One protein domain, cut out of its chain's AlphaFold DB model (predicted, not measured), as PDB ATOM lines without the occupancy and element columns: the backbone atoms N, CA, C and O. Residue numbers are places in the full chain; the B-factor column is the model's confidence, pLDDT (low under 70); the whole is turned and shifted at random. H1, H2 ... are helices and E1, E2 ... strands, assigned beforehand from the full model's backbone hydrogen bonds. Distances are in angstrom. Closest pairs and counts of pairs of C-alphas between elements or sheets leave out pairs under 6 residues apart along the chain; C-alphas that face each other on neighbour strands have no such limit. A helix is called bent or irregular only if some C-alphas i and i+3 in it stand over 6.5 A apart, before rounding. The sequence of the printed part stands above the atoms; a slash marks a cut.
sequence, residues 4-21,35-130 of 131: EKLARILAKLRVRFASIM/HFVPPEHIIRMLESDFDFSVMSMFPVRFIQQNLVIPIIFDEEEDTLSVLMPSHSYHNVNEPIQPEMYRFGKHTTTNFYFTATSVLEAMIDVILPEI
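Overview. This is residues 4 to 21 and 35 to 130 of the 131 residues of an uncharacterized protein of Deltaproteobacteria bacterium (UniProt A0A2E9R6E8). A strongly twisted sheet, built mainly of the antiparallel hairpins E2 to E5, has helix H5 packed over E3, and H1 packs on H5 and H2 without reaching the sheet. H3 stands up from edge strand E2, H4 is beside H5, and E6 links the meander to the short strand E1. The printed part has 114 residues, with five named helices and six named strands: along the chain H1 comes first, then E1, then the helices H2, H3 and H4, then the strands from E2 through to E6, and last H5; the class is mixed, helices and strands, and in the branched sheet E4 has three neighbours, E3 on one side and E5 and E6 on the other side, while E1 and E6 are parallel and the other neighbour pairs antiparallel. It is compact, with a radius of gyration of the C-alphas of 13.5 A and spans of 38 by 34 by 27 A.

Along the chain. H1, residues 4 to 18, begins at C-alpha 4 (292.215, 145.485, 267.117) and is 21.6 A long. E1 is residues 35 to 37, H2 residues 39 to 48 at 14.9 A, H3 residues 52 to 57, and H4 residues 60 to 66. E2, residues 69 to 74, measures 15.2 A, E3, residues 79 to 85, 19.1 A, and E4, residues 95 to 102, 21.9 A. E5 is residues 105 to 108 and E6 residues 111 to 115. H5, residues 116 to 129, is 20.6 A long and ends at C-alpha 129 (289.568, 155.137, 261.942); it is neither bent nor irregular, but only just: C-alphas 125 and 128 are 6.5 A apart.

Arrangement. E2, E3, E4 and E5 form a meander, each strand the antiparallel neighbour of the one before, with N 71 and O 81 at 2.8 A, N 82 and O 99 at 2.8 A, and N 100 and O 107 at 3.0 A. E6 is antiparallel to E4, N 113 and O 96 at 2.8 A, and parallel to E1, N 37 and O 112 at 3.4 A. H5 runs along the strands, at 19 degrees to E3 on the local plane, at a height over the sheet of 10.1 A. H1 touches H5 at a shallow tilt of 26 degrees, opposite ways, the closest C-alphas being those of Ile 9 and Ile 126, 6.4 A. H1 touches H2 at 13 degrees, a shallow tilt, opposite ways, closest at Phe 17 and Pro 39, C-alphas 6.3 A apart. H4 only just touches H5, with 3 pairs of C-alphas within 8 A, the closest Gln 64 and Ile 123 at 7.0 A. H2 and H4 only graze the sheet. Every O i to N i+4 pair is within hydrogen-bond range in H1 and H4; H2 has 5 of 6, H5 8 of 10, and H3 0 of 2 but 3 of 3 O i to N i+3 pairs.

Size, cuts and confidence. The C-alphas farthest apart, those of Ser 19 and Glu 76, are 38.4 A apart. Residues 22 to 34 are not printed; C-alphas 21 and 35 are 18.0 A apart across this cut. Of the links printed whole, none is long. The mean pLDDT of the printed part is 73.6, and residues 86 to 115 are among those under 70.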
ATOM      1  N   GLU A   4     292.681 146.054 268.387       86.88
ATOM      2  CA  GLU A   4     292.215 145.485 267.117       86.88
ATOM      3  C   GLU A   4     292.170 146.555 266.014       86.88
ATOM      4  O   GLU A   4     292.593 146.322 264.874       86.88
ATOM      5  N   LYS A   5     291.704 147.763 266.351       87.12
ATOM      6  CA  LYS A   5     291.696 148.923 265.456       87.12
ATOM      7  C   LYS A   5     293.117 149.370 265.126       87.12
ATOM      8  O   LYS A   5     293.408 149.591 263.949       87.12
ATOM      9  N   LEU A   6     294.009 149.404 266.119       86.75
ATOM     10  CA  LEU A   6     295.423 149.715 265.912       86.75
ATOM     11  C   LEU A   6     296.088 148.695 264.974       86.75
ATOM     12  O   LEU A   6     296.693 149.079 263.974       86.75
ATOM     13  N   ALA A   7     295.900 147.394 265.210       88.69
ATOM     14  CA  ALA A   7     296.451 146.346 264.348       88.69
ATOM     15  C   ALA A   7     295.979 146.472 262.884       88.69
ATOM     16  O   ALA A   7     296.771 146.307 261.949       88.69
ATOM     17  N   ARG A   8     294.701 146.817 262.670       90.62
ATOM     18  CA  ARG A   8     294.130 147.067 261.336       90.62
ATOM     19  C   ARG A   8     294.736 148.300 260.661       90.62
ATOM     20  O   ARG A   8     295.064 148.221 259.475       90.62
ATOM     21  N   ILE A   9     294.905 149.409 261.384       90.38
ATOM     22  CA  ILE A   9     295.586 150.618 260.887       90.38
ATOM     23  C   ILE A   9     297.009 150.269 260.447       90.38
ATOM     24  O   ILE A   9     297.384 150.522 259.304       90.38
ATOM     25  N   LEU A  10     297.777 149.606 261.312       90.75
ATOM     26  CA  LEU A  10     299.170 149.249 261.038       90.75
ATOM     27  C   LEU A  10     299.294 148.311 259.831       90.75
ATOM     28  O   LEU A  10     300.199 148.469 259.013       90.75
ATOM     29  N   ALA A  11     298.368 147.361 259.668       91.56
ATOM     30  CA  ALA A  11     298.319 146.505 258.484       91.56
ATOM     31  C   ALA A  11     298.075 147.308 257.193       91.56
ATOM     32  O   ALA A  11     298.776 147.096 256.201       91.56
ATOM     33  N   LYS A  12     297.132 148.261 257.204       93.38
ATOM     34  CA  LYS A  12     296.866 149.153 256.060       93.38
ATOM     35  C   LYS A  12     298.079 150.033 255.735       93.38
ATOM     36  O   LYS A  12     298.438 150.161 254.563       93.38
ATOM     37  N   LEU A  13     298.739 150.586 256.754       90.56
ATOM     38  CA  LEU A  13     299.936 151.413 256.584       90.56
ATOM     39  C   LEU A  13     301.102 150.622 255.995       90.56
ATOM     40  O   LEU A  13     301.718 151.093 255.047       90.56
ATOM     41  N   ARG A  14     301.355 149.393 256.468       90.00
ATOM     42  CA  ARG A  14     302.394 148.512 255.898       90.00
ATOM     43  C   ARG A  14     302.210 148.309 254.392       90.00
ATOM     44  O   ARG A  14     303.181 148.378 253.644       90.00
ATOM     45  N   VAL A  15     300.970 148.100 253.941       90.50
ATOM     46  CA  VAL A  15     300.654 147.957 252.508       90.50
ATOM     47  C   VAL A  15     300.897 149.264 251.752       90.50
ATOM     48  O   VAL A  15     301.513 149.242 250.689       90.50
ATOM     49  N   ARG A  16     300.446 150.405 252.289       87.50
ATOM     50  CA  ARG A  16     300.639 151.717 251.645       87.50
ATOM     51  C   ARG A  16     302.121 152.078 251.552       87.50
ATOM     52  O   ARG A  16     302.585 152.450 250.478       87.50
ATOM     53  N   PHE A  17     302.879 151.891 252.628       85.62
ATOM     54  CA  PHE A  17     304.303 152.222 252.683       85.62
ATOM     55  C   PHE A  17     305.146 151.366 251.741       85.62
ATOM     56  O   PHE A  17     306.096 151.878 251.166       85.62
ATOM     57  N   ALA A  18     304.765 150.108 251.494       83.50
ATOM     58  CA  ALA A  18     305.453 149.261 250.516       83.50
ATOM     59  C   ALA A  18     305.425 149.829 249.083       83.50
ATOM     60  O   ALA A  18     306.269 149.469 248.266       83.50
ATOM     61  N   SER A  19     304.460 150.704 248.769       81.31
ATOM     62  CA  SER A  19     304.369 151.393 247.472       81.31
ATOM     63  C   SER A  19     305.072 152.752 247.426       81.31
ATOM     64  O   SER A  19     305.160 153.351 246.354       81.31
ATOM     65  N   ILE A  20     305.571 153.246 248.561       77.19
ATOM     66  CA  ILE A  20     306.274 154.524 248.637       77.19
ATOM     67  C   ILE A  20     307.754 154.255 248.392       77.19
ATOM     68  O   ILE A  20     308.408 153.550 249.160       77.19
ATOM     69  N   MET A  21     308.279 154.812 247.300       68.62
ATOM     70  CA  MET A  21     309.703 154.719 246.991       68.62
ATOM     71  C   MET A  21     310.508 155.364 248.130       68.62
ATOM     72  O   MET A  21     310.196 156.496 248.517       68.62
ATOM     73  N   HIS A  35     319.348 161.852 261.240       53.22
ATOM     74  CA  HIS A  35     319.066 160.427 261.238       53.22
ATOM     75  C   HIS A  35     317.821 160.168 260.389       53.22
ATOM     76  O   HIS A  35     316.732 160.621 260.739       53.22
ATOM     77  N   PHE A  36     317.997 159.442 259.283       59.84
ATOM     78  CA  PHE A  36     316.898 158.996 258.433       59.84
ATOM     79  C   PHE A  36     316.220 157.775 259.040       59.84
ATOM     80  O   PHE A  36     316.866 156.756 259.301       59.84
ATOM     81  N   VAL A  37     314.909 157.881 259.234       64.06
ATOM     82  CA  VAL A  37     314.060 156.792 259.719       64.06
ATOM     83  C   VAL A  37     313.301 156.209 258.521       64.06
ATOM     84  O   VAL A  37     312.480 156.911 257.937       64.06
ATOM     85  N   PRO A  38     313.563 154.956 258.117       67.12
ATOM     86  CA  PRO A  38     312.805 154.287 257.062       67.12
ATOM     87  C   PRO A  38     311.301 154.163 257.384       67.12
ATOM     88  O   PRO A  38     310.949 154.077 258.567       67.12
ATOM     89  N   PRO A  39     310.399 154.083 256.382       73.38
ATOM     90  CA  PRO A  39     308.955 153.940 256.616       73.38
ATOM     91  C   PRO A  39     308.582 152.771 257.543       73.38
ATOM     92  O   PRO A  39     307.673 152.872 258.365       73.38
ATOM     93  N   GLU A  40     309.306 151.656 257.471       70.25
ATOM     94  CA  GLU A  40     309.105 150.488 258.330       70.25
ATOM     95  C   GLU A  40     309.408 150.753 259.812       70.25
ATOM     96  O   GLU A  40     308.833 150.100 260.683       70.25
ATOM     97  N   HIS A  41     310.280 151.713 260.121       73.88
ATOM     98  CA  HIS A  41     310.546 152.129 261.496       73.88
ATOM     99  C   HIS A  41     309.447 153.056 262.021       73.88
ATOM    100  O   HIS A  41     309.128 152.972 263.204       73.88
ATOM    101  N   ILE A  42     308.794 153.839 261.154       76.06
ATOM    102  CA  ILE A  42     307.602 154.618 261.527       76.06
ATOM    103  C   ILE A  42     306.489 153.680 262.000       76.06
ATOM    104  O   ILE A  42     305.866 153.945 263.019       76.06
ATOM    105  N   ILE A  43     306.291 152.532 261.337       79.94
ATOM    106  CA  ILE A  43     305.325 151.516 261.794       79.94
ATOM    107  C   ILE A  43     305.626 151.044 263.222       79.94
ATOM    108  O   ILE A  43     304.701 150.876 264.006       79.94
ATOM    109  N   ARG A  44     306.905 150.845 263.569       78.50
ATOM    110  CA  ARG A  44     307.293 150.448 264.933       78.50
ATOM    111  C   ARG A  44     307.036 151.564 265.938       78.50
ATOM    112  O   ARG A  44     306.498 151.291 266.999       78.50
ATOM    113  N   MET A  45     307.356 152.806 265.582       77.19
ATOM    114  CA  MET A  45     307.071 153.968 266.431       77.19
ATOM    115  C   MET A  45     305.566 154.141 266.666       77.19
ATOM    116  O   MET A  45     305.153 154.472 267.771       77.19
ATOM    117  N   LEU A  46     304.738 153.860 265.654       79.31
ATOM    118  CA  LEU A  46     303.280 153.857 265.786       79.31
ATOM    119  C   LEU A  46     302.764 152.774 266.750       79.31
ATOM    120  O   LEU A  46     301.688 152.935 267.317       79.31
ATOM    121  N   GLU A  47     303.501 151.672 266.919       79.44
ATOM    122  CA  GLU A  47     303.159 150.584 267.844       79.44
ATOM    123  C   GLU A  47     303.557 150.883 269.295       79.44
ATOM    124  O   GLU A  47     302.836 150.470 270.202       79.44
ATOM    125  N   SER A  48     304.692 151.554 269.530       73.69
ATOM    126  CA  SER A  48     305.254 151.745 270.877       73.69
ATOM    127  C   SER A  48     305.064 153.135 271.471       73.69
ATOM    128  O   SER A  48     304.875 153.244 272.680       73.69
ATOM    129  N   ASP A  49     305.137 154.180 270.647       71.12
ATOM    130  CA  ASP A  49     305.440 155.536 271.121       71.12
ATOM    131  C   ASP A  49     304.373 156.569 270.735       71.12
ATOM    132  O   ASP A  49     304.528 157.748 271.032       71.12
ATOM    133  N   PHE A  50     303.298 156.160 270.059       75.75
ATOM    134  CA  PHE A  50     302.269 157.069 269.553       75.75
ATOM    135  C   PHE A  50     301.016 157.074 270.420       75.75
ATOM    136  O   PHE A  50     300.371 156.042 270.620       75.75
ATOM    137  N   ASP A  51     300.603 158.266 270.833       78.94
ATOM    138  CA  ASP A  51     299.313 158.491 271.464       78.94
ATOM    139  C   ASP A  51     298.291 159.011 270.444       78.94
ATOM    140  O   ASP A  51     298.141 160.209 270.189       78.94
ATOM    141  N   PHE A  52     297.524 158.082 269.876       78.12
ATOM    142  CA  PHE A  52     296.450 158.408 268.937       78.12
ATOM    143  C   PHE A  52     295.280 159.175 269.568       78.12
ATOM    144  O   PHE A  52     294.442 159.702 268.832       78.12
ATOM    145  N   SER A  53     295.169 159.237 270.902       78.94
ATOM    146  CA  SER A  53     294.086 159.984 271.553       78.94
ATOM    147  C   SER A  53     294.170 161.484 271.242       78.94
ATOM    148  O   SER A  53     293.144 162.139 271.036       78.94
ATOM    149  N   VAL A  54     295.389 161.994 271.065       80.62
ATOM    150  CA  VAL A  54     295.696 163.401 270.785       80.62
ATOM    151  C   VAL A  54     295.177 163.845 269.417       80.62
ATOM    152  O   VAL A  54     294.822 165.008 269.231       80.62
ATOM    153  N   MET A  55     295.035 162.926 268.458       81.69
ATOM    154  CA  MET A  55     294.468 163.247 267.143       81.69
ATOM    155  C   MET A  55     293.038 163.786 267.227       81.69
ATOM    156  O   MET A  55     292.663 164.635 266.422       81.69
ATOM    157  N   SER A  56     292.261 163.358 268.227       81.94
ATOM    158  CA  SER A  56     290.896 163.853 268.447       81.94
ATOM    159  C   SER A  56     290.836 165.310 268.931       81.94
ATOM    160  O   SER A  56     289.783 165.941 268.846       81.94
ATOM    161  N   MET A  57     291.960 165.872 269.394       80.44
ATOM    162  CA  MET A  57     292.057 167.273 269.819       80.44
ATOM    163  C   MET A  57     292.109 168.247 268.633       80.44
ATOM    164  O   MET A  57     291.897 169.448 268.806       80.44
ATOM    165  N   PHE A  58     292.378 167.742 267.425       82.88
ATOM    166  CA  PHE A  58     292.536 168.547 266.221       82.88
ATOM    167  C   PHE A  58     291.375 168.327 265.250       82.88
ATOM    168  O   PHE A  58     290.967 167.192 265.007       82.88
ATOM    169  N   PRO A  59     290.848 169.392 264.618       86.75
ATOM    170  CA  PRO A  59     289.861 169.229 263.563       86.75
ATOM    171  C   PRO A  59     290.430 168.409 262.399       86.75
ATOM    172  O   PRO A  59     291.503 168.721 261.885       86.75
ATOM    173  N   VAL A  60     289.664 167.440 261.898       87.50
ATOM    174  CA  VAL A  60     290.038 166.604 260.739       87.50
ATOM    175  C   VAL A  60     290.485 167.453 259.544       87.50
ATOM    176  O   VAL A  60     291.528 167.203 258.941       87.50
ATOM    177  N   ARG A  61     289.749 168.536 259.253       86.81
ATOM    178  CA  ARG A  61     290.111 169.483 258.185       86.81
ATOM    179  C   ARG A  61     291.477 170.132 258.402       86.81
ATOM    180  O   ARG A  61     292.182 170.361 257.428       86.81
ATOM    181  N   PHE A  62     291.841 170.433 259.648       85.31
ATOM    182  CA  PHE A  62     293.133 171.036 259.972       85.31
ATOM    183  C   PHE A  62     294.280 170.056 259.702       85.31
ATOM    184  O   PHE A  62     295.244 170.438 259.039       85.31
ATOM    185  N   ILE A  63     294.137 168.801 260.146       86.62
ATOM    186  CA  ILE A  63     295.101 167.713 259.902       86.62
ATOM    187  C   ILE A  63     295.341 167.542 258.397       86.62
ATOM    188  O   ILE A  63     296.484 167.554 257.946       86.62
ATOM    189  N   GLN A  64     294.265 167.455 257.609       85.25
ATOM    190  CA  GLN A  64     294.345 167.251 256.158       85.25
ATOM    191  C   GLN A  64     294.962 168.442 255.417       85.25
ATOM    192  O   GLN A  64     295.805 168.251 254.548       85.25
ATOM    193  N   GLN A  65     294.547 169.671 255.740       84.31
ATOM    194  CA  GLN A  65     295.005 170.870 255.028       84.31
ATOM    195  C   GLN A  65     296.478 171.192 255.281       84.31
ATOM    196  O   GLN A  65     297.131 171.739 254.397       84.31
ATOM    197  N   ASN A  66     296.982 170.881 256.475       80.56
ATOM    198  CA  ASN A  66     298.345 171.228 256.875       80.56
ATOM    199  C   ASN A  66     299.302 170.029 256.848       80.56
ATOM    200  O   ASN A  66     300.486 170.213 257.107       80.56
ATOM    201  N   LEU A  67     298.803 168.825 256.538       82.19
ATOM    202  CA  LEU A  67     299.551 167.568 256.624       82.19
ATOM    203  C   LEU A  67     300.222 167.391 257.997       82.19
ATOM    204  O   LEU A  67     301.403 167.078 258.088       82.19
ATOM    205  N   VAL A  68     299.464 167.620 259.071       82.25
ATOM    206  CA  VAL A  68     299.971 167.573 260.452       82.25
ATOM    207  C   VAL A  68     299.386 166.369 261.172       82.25
ATOM    208  O   VAL A  68     298.170 166.297 261.335       82.25
ATOM    209  N   ILE A  69     300.227 165.465 261.671       83.31
ATOM    210  CA  ILE A  69     299.793 164.362 262.540       83.31
ATOM    211  C   ILE A  69     300.324 164.612 263.952       83.31
ATOM    212  O   ILE A  69     301.536 164.543 264.143       83.31
ATOM    213  N   PRO A  70     299.470 164.888 264.949       80.88
ATOM    214  CA  PRO A  70     299.905 164.910 266.339       80.88
ATOM    215  C   PRO A  70     300.224 163.486 266.804       80.88
ATOM    216  O   PRO A  70     299.490 162.550 266.484       80.88
ATOM    217  N   ILE A  71     301.337 163.330 267.520       77.50
ATOM    218  CA  ILE A  71     301.930 162.015 267.802       77.50
ATOM    219  C   ILE A  71     302.001 161.691 269.288       77.50
ATOM    220  O   ILE A  71     301.792 160.544 269.666       77.50
ATOM    221  N   ILE A  72     302.295 162.684 270.127       76.19
ATOM    222  CA  ILE A  72     302.448 162.533 271.577       76.19
ATOM    223  C   ILE A  72     301.992 163.831 272.228       76.19
ATOM    224  O   ILE A  72     302.349 164.913 271.751       76.19
ATOM    225  N   PHE A  73     301.262 163.715 273.330       69.06
ATOM    226  CA  PHE A  73     301.051 164.809 274.263       69.06
ATOM    227  C   PHE A  73     301.685 164.436 275.603       69.06
ATOM    228  O   PHE A  73     301.295 163.453 276.227       69.06
ATOM    229  N   ASP A  74     302.697 165.195 276.010       74.44
ATOM    230  CA  ASP A  74     303.295 165.093 277.338       74.44
ATOM    231  C   ASP A  74     302.538 166.039 278.275       74.44
ATOM    232  O   ASP A  74     302.706 167.262 278.214       74.44
ATOM    233  N   GLU A  75     301.678 165.460 279.116       68.88
ATOM    234  CA  GLU A  75     300.872 166.197 280.094       68.88
ATOM    235  C   GLU A  75     301.723 166.871 281.183       68.88
ATOM    236  O   GLU A  75     301.312 167.897 281.728       68.88
ATOM    237  N   GLU A  76     302.901 166.323 281.516       74.56
ATOM    238  CA  GLU A  76     303.774 166.878 282.557       74.56
ATOM    239  C   GLU A  76     304.497 168.131 282.058       74.56
ATOM    240  O   GLU A  76     304.616 169.128 282.781       74.56
ATOM    241  N   GLU A  77     304.972 168.100 280.811       67.19
ATOM    242  CA  GLU A  77     305.696 169.220 280.209       67.19
ATOM    243  C   GLU A  77     304.809 170.225 279.457       67.19
ATOM    244  O   GLU A  77     305.297 171.316 279.114       67.19
ATOM    245  N   ASP A  78     303.534 169.878 279.244       70.06
ATOM    246  CA  ASP A  78     302.567 170.578 278.389       70.06
ATOM    247  C   ASP A  78     303.116 170.759 276.962       70.06
ATOM    248  O   ASP A  78     303.200 171.865 276.406       70.06
ATOM    249  N   THR A  79     303.596 169.647 276.391       71.62
ATOM    250  CA  THR A  79     304.202 169.618 275.053       71.62
ATOM    251  C   THR A  79     303.458 168.681 274.115       71.62
ATOM    252  O   THR A  79     303.117 167.551 274.453       71.62
ATOM    253  N   LEU A  80     303.225 169.162 272.898       74.94
ATOM    254  CA  LEU A  80     302.653 168.410 271.798       74.94
ATOM    255  C   LEU A  80     303.739 168.139 270.764       74.94
ATOM    256  O   LEU A  80     304.308 169.067 270.196       74.94
ATOM    257  N   SER A  81     303.971 166.875 270.454       77.06
ATOM    258  CA  SER A  81     304.777 166.507 269.295       77.06
ATOM    259  C   SER A  81     303.872 166.317 268.084       77.06
ATOM    260  O   SER A  81     302.825 165.669 268.177       77.06
ATOM    261  N   VAL A  82     304.278 166.856 266.939       78.06
ATOM    262  CA  VAL A  82     303.590 166.673 265.659       78.06
ATOM    263  C   VAL A  82     304.578 166.267 264.572       78.06
ATOM    264  O   VAL A  82     305.741 166.661 264.594       78.06
ATOM    265  N   LEU A  83     304.110 165.496 263.600       79.00
ATOM    266  CA  LEU A  83     304.804 165.270 262.338       79.00
ATOM    267  C   LEU A  83     304.211 166.193 261.283       79.00
ATOM    268  O   LEU A  83     302.990 166.222 261.112       79.00
ATOM    269  N   MET A  84     305.072 166.905 260.565       77.38
ATOM    270  CA  MET A  84     304.674 167.767 259.456       77.38
ATOM    271  C   MET A  84     305.788 167.886 258.405       77.38
ATOM    272  O   MET A  84     306.946 167.575 258.702       77.38
ATOM    273  N   PRO A  85     305.476 168.291 257.161       73.75
ATOM    274  CA  PRO A  85     306.497 168.547 256.150       73.75
ATOM    275  C   PRO A  85     307.442 169.672 256.590       73.75
ATOM    276  O   PRO A  85     307.006 170.626 257.241       73.75
ATOM    277  N   SER A  86     308.720 169.596 256.200       68.56
ATOM    278  CA  SER A  86     309.641 170.728 256.375       68.56
ATOM    279  C   SER A  86     309.071 171.985 255.698       68.56
ATOM    280  O   SER A  86     308.394 171.882 254.682       68.56
ATOM    281  N   HIS A  87     309.333 173.179 256.237       57.50
ATOM    282  CA  HIS A  87     308.733 174.456 255.807       57.50
ATOM    283  C   HIS A  87     308.933 174.875 254.328       57.50
ATOM    284  O   HIS A  87     308.544 175.987 253.955       57.50
ATOM    285  N   SER A  88     309.512 174.042 253.463       52.59
ATOM    286  CA  SER A  88     309.528 174.295 252.025       52.59
ATOM    287  C   SER A  88     308.249 173.702 251.407       52.59
ATOM    288  O   SER A  88     308.023 172.513 251.307       52.59
ATOM    289  N   TYR A  89     307.294 174.536 251.016       46.88
ATOM    290  CA  TYR A  89     305.996 174.056 250.511       46.88
ATOM    291  C   TYR A  89     306.045 173.556 249.047       46.88
ATOM    292  O   TYR A  89     305.058 173.683 248.316       46.88
ATOM    293  N   HIS A  90     307.189 173.058 248.554       48.91
ATOM    294  CA  HIS A  90     307.421 172.962 247.106       48.91
ATOM    295  C   HIS A  90     307.922 171.617 246.564       48.91
ATOM    296  O   HIS A  90     307.885 171.459 245.342       48.91
ATOM    297  N   ASN A  91     308.307 170.633 247.384       53.03
ATOM    298  CA  ASN A  91     308.714 169.318 246.872       53.03
ATOM    299  C   ASN A  91     307.940 168.139 247.489       53.03
ATOM    300  O   ASN A  91     307.847 167.965 248.699       53.03
ATOM    301  N   VAL A  92     307.448 167.248 246.623       51.69
ATOM    302  CA  VAL A  92     306.780 165.983 247.005       51.69
ATOM    303  C   VAL A  92     307.763 164.998 247.673       51.69
ATOM    304  O   VAL A  92     307.357 164.068 248.362       51.69
ATOM    305  N   ASN A  93     309.069 165.240 247.517       57.03
ATOM    306  CA  ASN A  93     310.163 164.471 248.114       57.03
ATOM    307  C   ASN A  93     310.808 165.182 249.310       57.03
ATOM    308  O   ASN A  93     311.991 164.978 249.585       57.03
ATOM    309  N   GLU A  94     310.079 166.071 249.981       60.09
ATOM    310  CA  GLU A  94     310.618 166.714 251.171       60.09
ATOM    311  C   GLU A  94     310.605 165.788 252.380       60.09
ATOM    312  O   GLU A  94     309.679 164.985 252.539       60.09
ATOM    313  N   PRO A  95     311.636 165.896 253.233       64.38
ATOM    314  CA  PRO A  95     311.655 165.172 254.480       64.38
ATOM    315  C   PRO A  95     310.581 165.726 255.417       64.38
ATOM    316  O   PRO A  95     310.356 166.935 255.525       64.38
ATOM    317  N   ILE A  96     309.953 164.815 256.139       65.81
ATOM    318  CA  ILE A  96     309.057 165.120 257.246       65.81
ATOM    319  C   ILE A  96     309.910 165.439 258.486       65.81
ATOM    320  O   ILE A  96     310.927 164.788 258.721       65.81
ATOM    321  N   GLN A  97     309.510 166.414 259.302       65.69
ATOM    322  CA  GLN A  97     310.197 166.769 260.549       65.69
ATOM    323  C   GLN A  97     309.268 166.519 261.751       65.69
ATOM    324  O   GLN A  97     308.080 166.848 261.672       65.69
ATOM    325  N   PRO A  98     309.757 165.927 262.861       63.06
ATOM    326  CA  PRO A  98     309.070 166.053 264.128       63.06
ATOM    327  C   PRO A  98     309.261 167.477 264.615       63.06
ATOM    328  O   PRO A  98     310.379 167.974 264.773       63.06
ATOM    329  N   GLU A  99     308.154 168.114 264.924       64.50
ATOM    330  CA  GLU A  99     308.163 169.387 265.603       64.50
ATOM    331  C   GLU A  99     307.575 169.191 266.995       64.50
ATOM    332  O   GLU A  99     306.471 168.664 267.149       64.50
ATOM    333  N   MET A 100     308.314 169.610 268.026       57.19
ATOM    334  CA  MET A 100     307.766 169.705 269.374       57.19
ATOM    335  C   MET A 100     307.240 171.122 269.581       57.19
ATOM    336  O   MET A 100     307.990 172.105 269.637       57.19
ATOM    337  N   TYR A 101     305.928 171.217 269.718       60.03
ATOM    338  CA  TYR A 101     305.212 172.415 270.105       60.03
ATOM    339  C   TYR A 101     305.012 172.393 271.619       60.03
ATOM    340  O   TYR A 101     304.146 171.693 272.136       60.03
ATOM    341  N   ARG A 102     305.782 173.199 272.351       52.44
ATOM    342  CA  ARG A 102     305.421 173.585 273.719       52.44
ATOM    343  C   ARG A 102     304.506 174.797 273.625       52.44
ATOM    344  O   ARG A 102     304.814 175.709 272.852       52.44
ATOM    345  N   PHE A 103     303.411 174.859 274.382       51.00
ATOM    346  CA  PHE A 103     302.552 176.050 274.379       51.00
ATOM    347  C   PHE A 103     303.396 177.322 274.644       51.00
ATOM    348  O   PHE A 103     303.912 177.542 275.737       51.00
ATOM    349  N   GLY A 104     303.604 178.141 273.602       42.75
ATOM    350  CA  GLY A 104     304.411 179.369 273.642       42.75
ATOM    351  C   GLY A 104     305.900 179.266 273.253       42.75
ATOM    352  O   GLY A 104     306.557 180.309 273.221       42.75
ATOM    353  N   LYS A 105     306.452 178.081 272.938       44.16
ATOM    354  CA  LYS A 105     307.832 177.903 272.423       44.16
ATOM    355  C   LYS A 105     307.933 176.718 271.450       44.16
ATOM    356  O   LYS A 105     307.575 175.598 271.794       44.16
ATOM    357  N   HIS A 106     308.487 176.957 270.263       47.75
ATOM    358  CA  HIS A 106     308.759 175.910 269.274       47.75
ATOM    359  C   HIS A 106     310.162 175.339 269.483       47.75
ATOM    360  O   HIS A 106     311.135 176.095 269.555       47.75
ATOM    361  N   THR A 107     310.272 174.017 269.552       47.72
ATOM    362  CA  THR A 107     311.553 173.305 269.503       47.72
ATOM    363  C   THR A 107     311.454 172.217 268.450       47.72
ATOM    364  O   THR A 107     310.797 171.199 268.644       47.72
ATOM    365  N   THR A 108     312.111 172.434 267.316       46.84
ATOM    366  CA  THR A 108     312.323 171.408 266.298       46.84
ATOM    367  C   THR A 108     313.319 170.386 266.831       46.84
ATOM    368  O   THR A 108     314.442 170.728 267.209       46.84
ATOM    369  N   THR A 109     312.917 169.121 266.894       44.81
ATOM    370  CA  THR A 109     313.857 168.019 267.085       44.81
ATOM    371  C   THR A 109     314.396 167.631 265.708       44.81
ATOM    372  O   THR A 109     313.639 167.386 264.777       44.81
ATOM    373  N   ASN A 110     315.722 167.621 265.547       39.06
ATOM    374  CA  ASN A 110     316.391 167.406 264.253       39.06
ATOM    375  C   ASN A 110     316.372 165.928 263.814       39.06
ATOM    376  O   ASN A 110     317.426 165.333 263.576       39.06
ATOM    377  N   PHE A 111     315.197 165.315 263.710       45.19
ATOM    378  CA  PHE A 111     315.044 164.003 263.081       45.19
ATOM    379  C   PHE A 111     314.328 164.167 261.745       45.19
ATOM    380  O   PHE A 111     313.481 165.038 261.588       45.19
ATOM    381  N   TYR A 112     314.738 163.390 260.747       53.47
ATOM    382  CA  TYR A 112     314.251 163.536 259.381       53.47
ATOM    383  C   TYR A 112     313.542 162.247 259.029       53.47
ATOM    384  O   TYR A 112     314.136 161.168 258.940       53.47
ATOM    385  N   PHE A 113     312.238 162.368 258.886       61.44
ATOM    386  CA  PHE A 113     311.381 161.301 258.444       61.44
ATOM    387  C   PHE A 113     311.237 161.389 256.930       61.44
ATOM    388  O   PHE A 113     311.587 162.370 256.281       61.44
ATOM    389  N   THR A 114     310.782 160.279 256.400       62.06
ATOM    390  CA  THR A 114     310.482 159.916 255.020       62.06
ATOM    391  C   THR A 114     309.810 161.000 254.154       62.06
ATOM    392  O   THR A 114     309.506 162.090 254.618       62.06
ATOM    393  N   ALA A 115     309.518 160.699 252.886       69.25
ATOM    394  CA  ALA A 115     308.821 161.634 251.996       69.25
ATOM    395  C   ALA A 115     307.444 162.048 252.538       69.25
ATOM    396  O   ALA A 115     306.763 161.234 253.164       69.25
ATOM    397  N   THR A 116     306.991 163.258 252.198       77.69
ATOM    398  CA  THR A 116     305.626 163.765 252.443       77.69
ATOM    399  C   THR A 116     304.524 162.750 252.106       77.69
ATOM    400  O   THR A 116     303.531 162.657 252.823       77.69
ATOM    401  N   SER A 117     304.721 161.910 251.086       78.88
ATOM    402  CA  SER A 117     303.789 160.833 250.715       78.88
ATOM    403  C   SER A 117     303.529 159.801 251.823       78.88
ATOM    404  O   SER A 117     302.479 159.156 251.839       78.88
ATOM    405  N   VAL A 118     304.443 159.651 252.787       81.38
ATOM    406  CA  VAL A 118     304.232 158.830 253.988       81.38
ATOM    407  C   VAL A 118     303.245 159.497 254.940       81.38
ATOM    408  O   VAL A 118     302.345 158.814 255.425       81.38
ATOM    409  N   LEU A 119     303.351 160.813 255.167       83.12
ATOM    410  CA  LEU A 119     302.366 161.568 255.954       83.12
ATOM    411  C   LEU A 119     300.983 161.492 255.314       83.12
ATOM    412  O   LEU A 119     300.005 161.227 256.007       83.12
ATOM    413  N   GLU A 120     300.899 161.670 253.995       85.31
ATOM    414  CA  GLU A 120     299.642 161.545 253.251       85.31
ATOM    415  C   GLU A 120     299.031 160.150 253.436       85.31
ATOM    416  O   GLU A 120     297.865 160.019 253.808       85.31
ATOM    417  N   ALA A 121     299.836 159.095 253.277       88.12
ATOM    418  CA  ALA A 121     299.386 157.725 253.503       88.12
ATOM    419  C   ALA A 121     298.948 157.473 254.955       88.12
ATOM    420  O   ALA A 121     297.997 156.723 255.181       88.12
ATOM    421  N   MET A 122     299.622 158.085 255.931       87.44
ATOM    422  CA  MET A 122     299.238 158.018 257.338       87.44
ATOM    423  C   MET A 122     297.889 158.692 257.584       87.44
ATOM    424  O   MET A 122     296.999 158.063 258.150       87.44
ATOM    425  N   ILE A 123     297.715 159.925 257.110       89.00
ATOM    426  CA  ILE A 123     296.470 160.698 257.223       89.00
ATOM    427  C   ILE A 123     295.300 159.924 256.603       89.00
ATOM    428  O   ILE A 123     294.277 159.741 257.264       89.00
ATOM    429  N   ASP A 124     295.474 159.405 255.385       89.25
ATOM    430  CA  ASP A 124     294.456 158.640 254.655       89.25
ATOM    431  C   ASP A 124     293.981 157.389 255.401       89.25
ATOM    432  O   ASP A 124     292.816 157.003 255.306       89.25
ATOM    433  N   VAL A 125     294.894 156.703 256.092       90.44
ATOM    434  CA  VAL A 125     294.588 155.436 256.767       90.44
ATOM    435  C   VAL A 125     294.069 155.663 258.180       90.44
ATOM    436  O   VAL A 125     293.182 154.932 258.617       90.44
ATOM    437  N   ILE A 126     294.635 156.632 258.898       88.25
ATOM    438  CA  ILE A 126     294.374 156.837 260.321       88.25
ATOM    439  C   ILE A 126     293.081 157.629 260.534       88.25
ATOM    440  O   ILE A 126     292.259 157.217 261.346       88.25
ATOM    441  N   LEU A 127     292.855 158.729 259.804       86.81
ATOM    442  CA  LEU A 127     291.699 159.604 260.050       86.81
ATOM    443  C   LEU A 127     290.331 158.902 259.961       86.81
ATOM    444  O   LEU A 127     289.532 159.097 260.878       86.81
ATOM    445  N   PRO A 128     290.052 158.046 258.955       86.94
ATOM    446  CA  PRO A 128     288.774 157.328 258.879       86.94
ATOM    447  C   PRO A 128     288.540 156.354 260.040       86.94
ATOM    448  O   PRO A 128     287.443 155.835 260.207       86.94
ATOM    449  N   GLU A 129     289.590 156.044 260.801       82.38
ATOM    450  CA  GLU A 129     289.568 155.137 261.942       82.38
ATOM    451  C   GLU A 129     289.551 155.908 263.276       82.38
ATOM    452  O   GLU A 129     289.682 155.297 264.335       82.38
ATOM    453  N   ILE A 130     289.409 157.233 263.281       73.12
ATOM    454  CA  ILE A 130     289.276 158.030 264.517       73.12
ATOM    455  C   ILE A 130     287.965 158.827 264.529       73.12
ATOM    456  O   ILE A 130     287.452 159.100 265.613       73.12
TER     457      ILE A 130